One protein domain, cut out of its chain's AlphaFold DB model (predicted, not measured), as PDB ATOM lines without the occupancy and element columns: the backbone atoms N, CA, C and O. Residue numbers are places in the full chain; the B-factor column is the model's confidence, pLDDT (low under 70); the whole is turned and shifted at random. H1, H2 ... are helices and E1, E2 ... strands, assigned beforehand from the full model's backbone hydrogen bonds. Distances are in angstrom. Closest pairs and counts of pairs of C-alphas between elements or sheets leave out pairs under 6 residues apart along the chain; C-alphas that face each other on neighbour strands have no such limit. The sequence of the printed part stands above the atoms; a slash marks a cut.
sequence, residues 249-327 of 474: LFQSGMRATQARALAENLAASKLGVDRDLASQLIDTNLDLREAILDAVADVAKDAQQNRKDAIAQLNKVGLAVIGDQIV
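AT A GLANCE: This is residues 249 to 327 of the 474 residues of an uncharacterized protein of marine sediment metagenome (UniProt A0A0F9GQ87). The long helix H3 runs along most of the length, and H1 crosses it nearly at right angles. H2 meets the first end of H3 at a corner, while H4 and the small hairpin of E1 and E2 gather at its last end. The 79 printed residues hold four named helices, then two named strands in one antiparallel sheet, E1 - E2; the class is mostly helix. The whole is compact, with a radius of gyration of the C-alphas of 12.0 A and spans of 34 by 23 by 18 A.

HOW THE PARTS SIT: H1, residues 256 to 271, touches H2, residues 275 to 284, about perpendicular at 77 degrees; their closest C-alphas, Ala 268 and Ala 278, are 5.2 A apart. H3, residues 286 to 304, is the hub. Its residues 289 to 296 touch H1, about perpendicular at 78 degrees, closest at the C-alphas of Ala 263 and Ile 292, 6.1 A. H2 and H3 touch only at the corner, with C-alphas 282 and 289 closest at 4.9 A. H4, residues 308 to 316, touches H3 at a steep tilt of 59 degrees, opposite ways; C-alphas 303 and 310 are closest, at 4.9 A. H1 and H4 are near each other. E1, residues 319 to 322, and E2, residues 325 to 327, form a hairpin, with N 320 and O 327 within hydrogen-bond range at 2.8 A. The closest C-alphas of H4 and E1, Leu 314 and Ala 320, are 6.2 A apart. In the four helices every O i to N i+4 pair is within hydrogen-bond range.

IN THESE COORDINATES: H1 begins at C-alpha 256 (3.306, 94.777, 62.167) and is 22.1 A long. H2 measures 14.0 A, H3 26.9 A, H4 12.3 A, E1 9.7 A and E2 6.1 A, ending at C-alpha 327 (-5.774, 85.926, 62.035).

THE WHOLE: The farthest C-alphas, Thr 284 and Gly 323, are 34.5 A apart. The printed part has no cut, and its five links between named elements are tight. Mean pLDDT of the printed part is 76.4; 18 residues are under 70, among them 249 to 259.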
ATOM      1  N   LEU A 249       2.732  90.821  53.133       68.25
ATOM      2  CA  LEU A 249       2.269  90.599  54.511       68.25
ATOM      3  C   LEU A 249       1.383  91.730  55.066       68.25
ATOM      4  O   LEU A 249       0.628  91.500  56.003       68.25
ATOM      5  N   PHE A 250       1.414  92.926  54.468       63.22
ATOM      6  CA  PHE A 250       0.434  93.980  54.770       63.22
ATOM      7  C   PHE A 250      -0.882  93.843  53.992       63.22
ATOM      8  O   PHE A 250      -1.906  94.339  54.458       63.22
ATOM      9  N   GLN A 251      -0.892  93.165  52.836       61.19
ATOM     10  CA  GLN A 251      -2.124  92.954  52.062       61.19
ATOM     11  C   GLN A 251      -3.032  91.896  52.707       61.19
ATOM     12  O   GLN A 251      -4.250  92.000  52.599       61.19
ATOM     13  N   SER A 252      -2.471  90.943  53.461       56.50
ATOM     14  CA  SER A 252      -3.241  89.967  54.252       56.50
ATOM     15  C   SER A 252      -3.883  90.550  55.525       56.50
ATOM     16  O   SER A 252      -4.492  89.813  56.298       56.50
ATOM     17  N   GLY A 253      -3.746  91.860  55.771       60.31
ATOM     18  CA  GLY A 253      -4.282  92.544  56.953       60.31
ATOM     19  C   GLY A 253      -3.479  92.330  58.242       60.31
ATOM     20  O   GLY A 253      -3.856  92.862  59.291       60.31
ATOM     21  N   MET A 254      -2.366  91.588  58.186       64.00
ATOM     22  CA  MET A 254      -1.554  91.281  59.360       64.00
ATOM     23  C   MET A 254      -0.802  92.532  59.839       64.00
ATOM     24  O   MET A 254       0.011  93.126  59.131       64.00
ATOM     25  N   ARG A 255      -1.077  92.964  61.072       66.88
ATOM     26  CA  ARG A 255      -0.461  94.160  61.664       66.88
ATOM     27  C   ARG A 255       1.012  93.888  61.976       66.88
ATOM     28  O   ARG A 255       1.362  92.788  62.399       66.88
ATOM     29  N   ALA A 256       1.868  94.908  61.887       68.12
ATOM     30  CA  ALA A 256       3.306  94.777  62.167       68.12
ATOM     31  C   ALA A 256       3.617  94.153  63.549       68.12
ATOM     32  O   ALA A 256       4.585  93.412  63.702       68.12
ATOM     33  N   THR A 257       2.757  94.382  64.550       68.12
ATOM     34  CA  THR A 257       2.847  93.754  65.879       68.12
ATOM     35  C   THR A 257       2.573  92.245  65.871       68.12
ATOM     36  O   THR A 257       3.196  91.517  66.637       68.12
ATOM     37  N   GLN A 258       1.678  91.762  65.003       67.19
ATOM     38  CA  GLN A 258       1.407  90.332  64.810       67.19
ATOM     39  C   GLN A 258       2.565  89.669  64.056       67.19
ATOM     40  O   GLN A 258       3.039  88.623  64.486       67.19
ATOM     41  N   ALA A 259       3.091  90.323  63.013       68.56
ATOM     42  CA  ALA A 259       4.280  89.864  62.294       68.56
ATOM     43  C   ALA A 259       5.498  89.713  63.223       68.56
ATOM     44  O   ALA A 259       6.185  88.693  63.191       68.56
ATOM     45  N   ARG A 260       5.725  90.699  64.106       73.75
ATOM     46  CA  ARG A 260       6.782  90.646  65.124       73.75
ATOM     47  C   ARG A 260       6.560  89.508  66.126       73.75
ATOM     48  O   ARG A 260       7.488  88.749  66.364       73.75
ATOM     49  N   ALA A 261       5.347  89.339  66.657       73.12
ATOM     50  CA  ALA A 261       5.038  88.240  67.577       73.12
ATOM     51  C   ALA A 261       5.238  86.849  66.942       73.12
ATOM     52  O   ALA A 261       5.681  85.919  67.615       73.12
ATOM     53  N   LEU A 262       4.943  86.711  65.646       71.69
ATOM     54  CA  LEU A 262       5.177  85.486  64.881       71.69
ATOM     55  C   LEU A 262       6.680  85.213  64.726       71.69
ATOM     56  O   LEU A 262       7.131  84.105  65.009       71.69
ATOM     57  N   ALA A 263       7.459  86.235  64.358       73.75
ATOM     58  CA  ALA A 263       8.916  86.147  64.275       73.75
ATOM     59  C   ALA A 263       9.547  85.771  65.626       73.75
ATOM     60  O   ALA A 263      10.348  84.846  65.676       73.75
ATOM     61  N   GLU A 264       9.137  86.416  66.724       79.00
ATOM     62  CA  GLU A 264       9.586  86.102  68.090       79.00
ATOM     63  C   GLU A 264       9.319  84.640  68.465       79.00
ATOM     64  O   GLU A 264      10.225  83.945  68.923       79.00
ATOM     65  N   ASN A 265       8.100  84.144  68.231       75.50
ATOM     66  CA  ASN A 265       7.737  82.762  68.544       75.50
ATOM     67  C   ASN A 265       8.471  81.743  67.648       75.50
ATOM     68  O   ASN A 265       8.883  80.685  68.125       75.50
ATOM     69  N   LEU A 266       8.656  82.044  66.357       73.44
ATOM     70  CA  LEU A 266       9.353  81.156  65.419       73.44
ATOM     71  C   LEU A 266      10.868  81.133  65.684       73.44
ATOM     72  O   LEU A 266      11.494  80.080  65.574       73.44
ATOM     73  N   ALA A 267      11.445  82.258  66.108       67.31
ATOM     74  CA  ALA A 267      12.824  82.356  66.572       67.31
ATOM     75  C   ALA A 267      13.048  81.588  67.875       67.31
ATOM     76  O   ALA A 267      13.944  80.750  67.926       67.31
ATOM     77  N   ALA A 268      12.193  81.799  68.882       72.06
ATOM     78  CA  ALA A 268      12.195  81.040  70.131       72.06
ATOM     79  C   ALA A 268      12.150  79.526  69.857       72.06
ATOM     80  O   ALA A 268      12.995  78.774  70.340       72.06
ATOM     81  N   SER A 269      11.236  79.089  68.981       71.06
ATOM     82  CA  SER A 269      11.097  77.679  68.602       71.06
ATOM     83  C   SER A 269      12.271  77.120  67.788       71.06
ATOM     84  O   SER A 269      12.514  75.918  67.881       71.06
ATOM     85  N   LYS A 270      12.966  77.924  66.969       72.62
ATOM     86  CA  LYS A 270      14.137  77.472  66.188       72.62
ATOM     87  C   LYS A 270      15.430  77.463  67.002       72.62
ATOM     88  O   LYS A 270      16.275  76.607  66.773       72.62
ATOM     89  N   LEU A 271      15.591  78.425  67.908       66.19
ATOM     90  CA  LEU A 271      16.794  78.609  68.722       66.19
ATOM     91  C   LEU A 271      16.725  77.852  70.059       66.19
ATOM     92  O   LEU A 271      17.751  77.690  70.709       66.19
ATOM     93  N   GLY A 272      15.539  77.390  70.471       68.25
ATOM     94  CA  GLY A 272      15.336  76.709  71.754       68.25
ATOM     95  C   GLY A 272      15.450  77.646  72.959       68.25
ATOM     96  O   GLY A 272      15.888  77.213  74.020       68.25
ATOM     97  N   VAL A 273      15.093  78.923  72.790       74.06
ATOM     98  CA  VAL A 273      15.228  79.978  73.812       74.06
ATOM     99  C   VAL A 273      13.884  80.612  74.157       74.06
ATOM    100  O   VAL A 273      12.947  80.567  73.362       74.06
ATOM    101  N   ASP A 274      13.807  81.256  75.321       75.38
ATOM    102  CA  ASP A 274      12.624  82.008  75.742       75.38
ATOM    103  C   ASP A 274      12.276  83.144  74.774       75.38
ATOM    104  O   ASP A 274      13.144  83.764  74.154       75.38
ATOM    105  N   ARG A 275      10.980  83.467  74.680       76.12
ATOM    106  CA  ARG A 275      10.461  84.472  73.742       76.12
ATOM    107  C   ARG A 275      11.094  85.855  73.921       76.12
ATOM    108  O   ARG A 275      11.361  86.526  72.926       76.12
ATOM    109  N   ASP A 276      11.339  86.280  75.156       75.25
ATOM    110  CA  ASP A 276      11.924  87.598  75.422       75.25
ATOM    111  C   ASP A 276      13.399  87.648  74.985       75.25
ATOM    112  O   ASP A 276      13.824  88.625  74.366       75.25
ATOM    113  N   LEU A 277      14.149  86.556  75.182       54.75
ATOM    114  CA  LEU A 277      15.513  86.409  74.662       54.75
ATOM    115  C   LEU A 277      15.520  86.320  73.126       54.75
ATOM    116  O   LEU A 277      16.363  86.931  72.478       54.75
ATOM    117  N   ALA A 278      14.541  85.640  72.523       69.88
ATOM    118  CA  ALA A 278      14.359  85.623  71.074       69.88
ATOM    119  C   ALA A 278      14.052  87.022  70.505       69.88
ATOM    120  O   ALA A 278      14.603  87.384  69.467       69.88
ATOM    121  N   SER A 279      13.230  87.830  71.187       79.50
ATOM    122  CA  SER A 279      12.954  89.224  70.800       79.50
ATOM    123  C   SER A 279      14.225  90.082  70.873       79.50
ATOM    124  O   SER A 279      14.536  90.792  69.919       79.50
ATOM    125  N   GLN A 280      15.029  89.935  71.934       72.69
ATOM    126  CA  GLN A 280      16.336  90.599  72.049       72.69
ATOM    127  C   GLN A 280      17.313  90.172  70.943       72.69
ATOM    128  O   GLN A 280      17.977  91.022  70.352       72.69
ATOM    129  N   LEU A 281      17.389  88.878  70.612       66.81
ATOM    130  CA  LEU A 281      18.254  88.371  69.540       66.81
ATOM    131  C   LEU A 281      17.808  88.857  68.150       66.81
ATOM    132  O   LEU A 281      18.660  89.201  67.333       66.81
ATOM    133  N   ILE A 282      16.496  88.953  67.901       77.88
ATOM    134  CA  ILE A 282      15.918  89.550  66.683       77.88
ATOM    135  C   ILE A 282      16.258  91.042  66.571       77.88
ATOM    136  O   ILE A 282      16.582  91.512  65.482       77.88
ATOM    137  N   ASP A 283      16.168  91.798  67.667       79.19
ATOM    138  CA  ASP A 283      16.490  93.229  67.657       79.19
ATOM    139  C   ASP A 283      18.008  93.480  67.550       79.19
ATOM    140  O   ASP A 283      18.417  94.495  66.988       79.19
ATOM    141  N   THR A 284      18.845  92.557  68.041       75.62
ATOM    142  CA  THR A 284      20.315  92.697  68.042       75.62
ATOM    143  C   THR A 284      20.971  92.210  66.744       75.62
ATOM    144  O   THR A 284      22.025  92.722  66.369       75.62
ATOM    145  N   ASN A 285      20.386  91.230  66.043       76.75
ATOM    146  CA  ASN A 285      20.976  90.630  64.842       76.75
ATOM    147  C   ASN A 285      20.038  90.727  63.622       76.75
ATOM    148  O   ASN A 285      19.035  90.016  63.506       76.75
ATOM    149  N   LEU A 286      20.413  91.607  62.690       75.94
ATOM    150  CA  LEU A 286      19.657  91.944  61.481       75.94
ATOM    151  C   LEU A 286      19.536  90.766  60.496       75.94
ATOM    152  O   LEU A 286      18.454  90.547  59.950       75.94
ATOM    153  N   ASP A 287      20.597  89.974  60.328       74.88
ATOM    154  CA  ASP A 287      20.620  88.817  59.421       74.88
ATOM    155  C   ASP A 287      19.747  87.677  59.960       74.88
ATOM    156  O   ASP A 287      18.950  87.076  59.236       74.88
ATOM    157  N   LEU A 288      19.845  87.419  61.271       69.75
ATOM    158  CA  LEU A 288      19.005  86.451  61.976       69.75
ATOM    159  C   LEU A 288      17.525  86.832  61.839       69.75
ATOM    160  O   LEU A 288      16.698  85.989  61.486       69.75
ATOM    161  N   ARG A 289      17.197  88.111  62.059       73.88
ATOM    162  CA  ARG A 289      15.853  88.670  61.869       73.88
ATOM    163  C   ARG A 289      15.337  88.476  60.445       73.88
ATOM    164  O   ARG A 289      14.184  88.082  60.290       73.88
ATOM    165  N   GLU A 290      16.150  88.733  59.424       75.25
ATOM    166  CA  GLU A 290      15.757  88.532  58.025       75.25
ATOM    167  C   GLU A 290      15.466  87.051  57.735       75.25
ATOM    168  O   GLU A 290      14.361  86.729  57.297       75.25
ATOM    169  N   ALA A 291      16.368  86.142  58.123       74.31
ATOM    170  CA  ALA A 291      16.194  84.697  57.953       74.31
ATOM    171  C   ALA A 291      14.978  84.121  58.713       74.31
ATOM    172  O   ALA A 291      14.317  83.191  58.240       74.31
ATOM    173  N   ILE A 292      14.649  84.669  59.890       71.12
ATOM    174  CA  ILE A 292      13.411  84.339  60.609       71.12
ATOM    175  C   ILE A 292      12.199  84.842  59.822       71.12
ATOM    176  O   ILE A 292      11.263  84.075  59.618       71.12
ATOM    177  N   LEU A 293      12.201  86.095  59.360       73.12
ATOM    178  CA  LEU A 293      11.081  86.680  58.615       73.12
ATOM    179  C   LEU A 293      10.832  85.997  57.264       73.12
ATOM    180  O   LEU A 293       9.682  85.933  56.832       73.12
ATOM    181  N   ASP A 294      11.869  85.472  56.609       78.88
ATOM    182  CA  ASP A 294      11.720  84.617  55.425       78.88
ATOM    183  C   ASP A 294      11.073  83.275  55.786       78.88
ATOM    184  O   ASP A 294      10.044  82.919  55.217       78.88
ATOM    185  N   ALA A 295      11.556  82.595  56.832       74.38
ATOM    186  CA  ALA A 295      10.932  81.357  57.304       74.38
ATOM    187  C   ALA A 295       9.467  81.543  57.759       74.38
ATOM    188  O   ALA A 295       8.649  80.640  57.593       74.38
ATOM    189  N   VAL A 296       9.118  82.709  58.314       75.75
ATOM    190  CA  VAL A 296       7.729  83.083  58.626       75.75
ATOM    191  C   VAL A 296       6.893  83.232  57.350       75.75
ATOM    192  O   VAL A 296       5.760  82.753  57.314       75.75
ATOM    193  N   ALA A 297       7.431  83.876  56.310       75.62
ATOM    194  CA  ALA A 297       6.741  84.051  55.032       75.62
ATOM    195  C   ALA A 297       6.527  82.712  54.303       75.62
ATOM    196  O   ALA A 297       5.445  82.482  53.760       75.62
ATOM    197  N   ASP A 298       7.503  81.803  54.356       84.38
ATOM    198  CA  ASP A 298       7.377  80.453  53.803       84.38
ATOM    199  C   ASP A 298       6.305  79.634  54.536       84.38
ATOM    200  O   ASP A 298       5.428  79.064  53.892       84.38
ATOM    201  N   VAL A 299       6.294  79.637  55.877       80.44
ATOM    202  CA  VAL A 299       5.253  78.953  56.673       80.44
ATOM    203  C   VAL A 299       3.863  79.553  56.419       80.44
ATOM    204  O   VAL A 299       2.889  78.811  56.300       80.44
ATOM    205  N   ALA A 300       3.754  80.877  56.281       77.94
ATOM    206  CA  ALA A 300       2.510  81.552  55.908       77.94
ATOM    207  C   ALA A 300       1.989  81.085  54.535       77.94
ATOM    208  O   ALA A 300       0.817  80.727  54.401       77.94
ATOM    209  N   LYS A 301       2.871  81.033  53.532       86.44
ATOM    210  CA  LYS A 301       2.560  80.607  52.161       86.44
ATOM    211  C   LYS A 301       2.201  79.121  52.076       86.44
ATOM    212  O   LYS A 301       1.230  78.759  51.414       86.44
ATOM    213  N   ASP A 302       2.932  78.262  52.778       89.25
ATOM    214  CA  ASP A 302       2.644  76.827  52.867       89.25
ATOM    215  C   ASP A 302       1.301  76.557  53.568       89.25
ATOM    216  O   ASP A 302       0.554  75.660  53.169       89.25
ATOM    217  N   ALA A 303       0.946  77.355  54.579       83.19
ATOM    218  CA  ALA A 303      -0.347  77.250  55.246       83.19
ATOM    219  C   ALA A 303      -1.513  77.731  54.359       83.19
ATOM    220  O   ALA A 303      -2.553  77.075  54.339       83.19
ATOM    221  N   GLN A 304      -1.330  78.795  53.563       83.69
ATOM    222  CA  GLN A 304      -2.284  79.197  52.511       83.69
ATOM    223  C   GLN A 304      -2.478  78.092  51.450       83.69
ATOM    224  O   GLN A 304      -3.579  77.902  50.942       83.69
ATOM    225  N   GLN A 305      -1.446  77.284  51.173       93.38
ATOM    226  CA  GLN A 305      -1.540  76.079  50.332       93.38
ATOM    227  C   GLN A 305      -2.187  74.865  51.037       93.38
ATOM    228  O   GLN A 305      -2.105  73.744  50.536       93.38
ATOM    229  N   ASN A 306      -2.834  75.055  52.192       91.44
ATOM    230  CA  ASN A 306      -3.450  74.005  53.011       91.44
ATOM    231  C   ASN A 306      -2.484  72.901  53.502       91.44
ATOM    232  O   ASN A 306      -2.914  71.783  53.809       91.44
ATOM    233  N   ARG A 307      -1.177  73.183  53.638       95.69
ATOM    234  CA  ARG A 307      -0.240  72.213  54.232       95.69
ATOM    235  C   ARG A 307      -0.474  72.089  55.737       95.69
ATOM    236  O   ARG A 307      -0.277  73.035  56.500       95.69
ATOM    237  N   LYS A 308      -0.860  70.884  56.171       94.12
ATOM    238  CA  LYS A 308      -1.243  70.583  57.562       94.12
ATOM    239  C   LYS A 308      -0.153  70.928  58.579       94.12
ATOM    240  O   LYS A 308      -0.477  71.455  59.640       94.12
ATOM    241  N   ASP A 309       1.115  70.693  58.248       90.81
ATOM    242  CA  ASP A 309       2.235  70.947  59.162       90.81
ATOM    243  C   ASP A 309       2.477  72.447  59.380       90.81
ATOM    244  O   ASP A 309       2.697  72.879  60.512       90.81
ATOM    245  N   ALA A 310       2.350  73.260  58.327       88.06
ATOM    246  CA  ALA A 310       2.446  74.716  58.415       88.06
ATOM    247  C   ALA A 310       1.264  75.315  59.198       88.06
ATOM    248  O   ALA A 310       1.461  76.152  60.078       88.06
ATOM    249  N   ILE A 311       0.043  74.811  58.972       85.88
ATOM    250  CA  ILE A 311      -1.142  75.169  59.771       85.88
ATOM    251  C   ILE A 311      -0.942  74.786  61.249       85.88
ATOM    252  O   ILE A 311      -1.270  75.568  62.140       85.88
ATOM    253  N   ALA A 312      -0.363  73.616  61.539       87.94
ATOM    254  CA  ALA A 312      -0.060  73.200  62.908       87.94
ATOM    255  C   ALA A 312       1.009  74.088  63.574       87.94
ATOM    256  O   ALA A 312       0.903  74.372  64.768       87.94
ATOM    257  N   GLN A 313       2.011  74.559  62.825       85.12
ATOM    258  CA  GLN A 313       3.004  75.521  63.315       85.12
ATOM    259  C   GLN A 313       2.382  76.898  63.594       85.12
ATOM    260  O   GLN A 313       2.618  77.449  64.669       85.12
ATOM    261  N   LEU A 314       1.530  77.419  62.701       82.94
ATOM    262  CA  LEU A 314       0.796  78.671  62.935       82.94
ATOM    263  C   LEU A 314      -0.124  78.576  64.162       82.94
ATOM    264  O   LEU A 314      -0.069  79.436  65.043       82.94
ATOM    265  N   ASN A 315      -0.889  77.487  64.285       84.75
ATOM    266  CA  ASN A 315      -1.781  77.274  65.425       84.75
ATOM    267  C   ASN A 315      -1.010  77.230  66.757       84.75
ATOM    268  O   ASN A 315      -1.477  77.793  67.747       84.75
ATOM    269  N   LYS A 316       0.193  76.629  66.785       86.00
ATOM    270  CA  LYS A 316       1.081  76.630  67.965       86.00
ATOM    271  C   LYS A 316       1.540  78.031  68.374       86.00
ATOM    272  O   LYS A 316       1.668  78.285  69.566       86.00
ATOM    273  N   VAL A 317       1.766  78.939  67.420       79.62
ATOM    274  CA  VAL A 317       2.136  80.339  67.712       79.62
ATOM    275  C   VAL A 317       0.928  81.262  67.912       79.62
ATOM    276  O   VAL A 317       1.108  82.467  68.088       79.62
ATOM    277  N   GLY A 318      -0.292  80.712  67.934       81.38
ATOM    278  CA  GLY A 318      -1.518  81.452  68.225       81.38
ATOM    279  C   GLY A 318      -2.168  82.125  67.014       81.38
ATOM    280  O   GLY A 318      -2.884  83.110  67.183       81.38
ATOM    281  N   LEU A 319      -1.932  81.624  65.800       82.62
ATOM    282  CA  LEU A 319      -2.495  82.163  64.559       82.62
ATOM    283  C   LEU A 319      -3.189  81.065  63.749       82.62
ATOM    284  O   LEU A 319      -2.700  79.944  63.672       82.62
ATOM    285  N   ALA A 320      -4.302  81.401  63.111       85.25
ATOM    286  CA  ALA A 320      -5.037  80.540  62.194       85.25
ATOM    287  C   ALA A 320      -5.116  81.188  60.807       85.25
ATOM    288  O   ALA A 320      -5.154  82.412  60.679       85.25
ATOM    289  N   VAL A 321      -5.173  80.359  59.766       85.31
ATOM    290  CA  VAL A 321      -5.462  80.803  58.398       85.31
ATOM    291  C   VAL A 321      -6.968  80.696  58.166       85.31
ATOM    292  O   VAL A 321      -7.541  79.623  58.352       85.31
ATOM    293  N   ILE A 322      -7.611  81.800  57.780       83.56
ATOM    294  CA  ILE A 322      -9.031  81.849  57.406       83.56
ATOM    295  C   ILE A 322      -9.128  82.534  56.039       83.56
ATOM    296  O   ILE A 322      -8.947  83.746  55.922       83.56
ATOM    297  N   GLY A 323      -9.387  81.743  54.994       86.00
ATOM    298  CA  GLY A 323      -9.226  82.199  53.611       86.00
ATOM    299  C   GLY A 323      -7.774  82.604  53.343       86.00
ATOM    300  O   GLY A 323      -6.854  81.913  53.773       86.00
ATOM    301  N   ASP A 324      -7.566  83.752  52.703       78.25
ATOM    302  CA  ASP A 324      -6.221  84.281  52.425       78.25
ATOM    303  C   ASP A 324      -5.589  85.036  53.616       78.25
ATOM    304  O   ASP A 324      -4.453  85.508  53.522       78.25
ATOM    305  N   GLN A 325      -6.304  85.168  54.742       72.50
ATOM    306  CA  GLN A 325      -5.886  85.974  55.893       72.50
ATOM    307  C   GLN A 325      -5.335  85.122  57.039       72.50
ATOM    308  O   GLN A 325      -5.878  84.071  57.383       72.50
ATOM    309  N   ILE A 326      -4.273  85.619  57.678       75.06
ATOM    310  CA  ILE A 326      -3.720  85.057  58.914       75.06
ATOM    311  C   ILE A 326      -4.253  85.891  60.077       75.06
ATOM    312  O   ILE A 326      -3.903  87.062  60.228       75.06
ATOM    313  N   VAL A 327      -5.102  85.283  60.900       78.19
ATOM    314  CA  VAL A 327      -5.774  85.926  62.035       78.19
ATOM    315  C   VAL A 327      -5.366  85.273  63.360       78.19
ATOM    316  O   VAL A 327      -5.057  84.082  63.388       78.19
TER     317      VAL A 327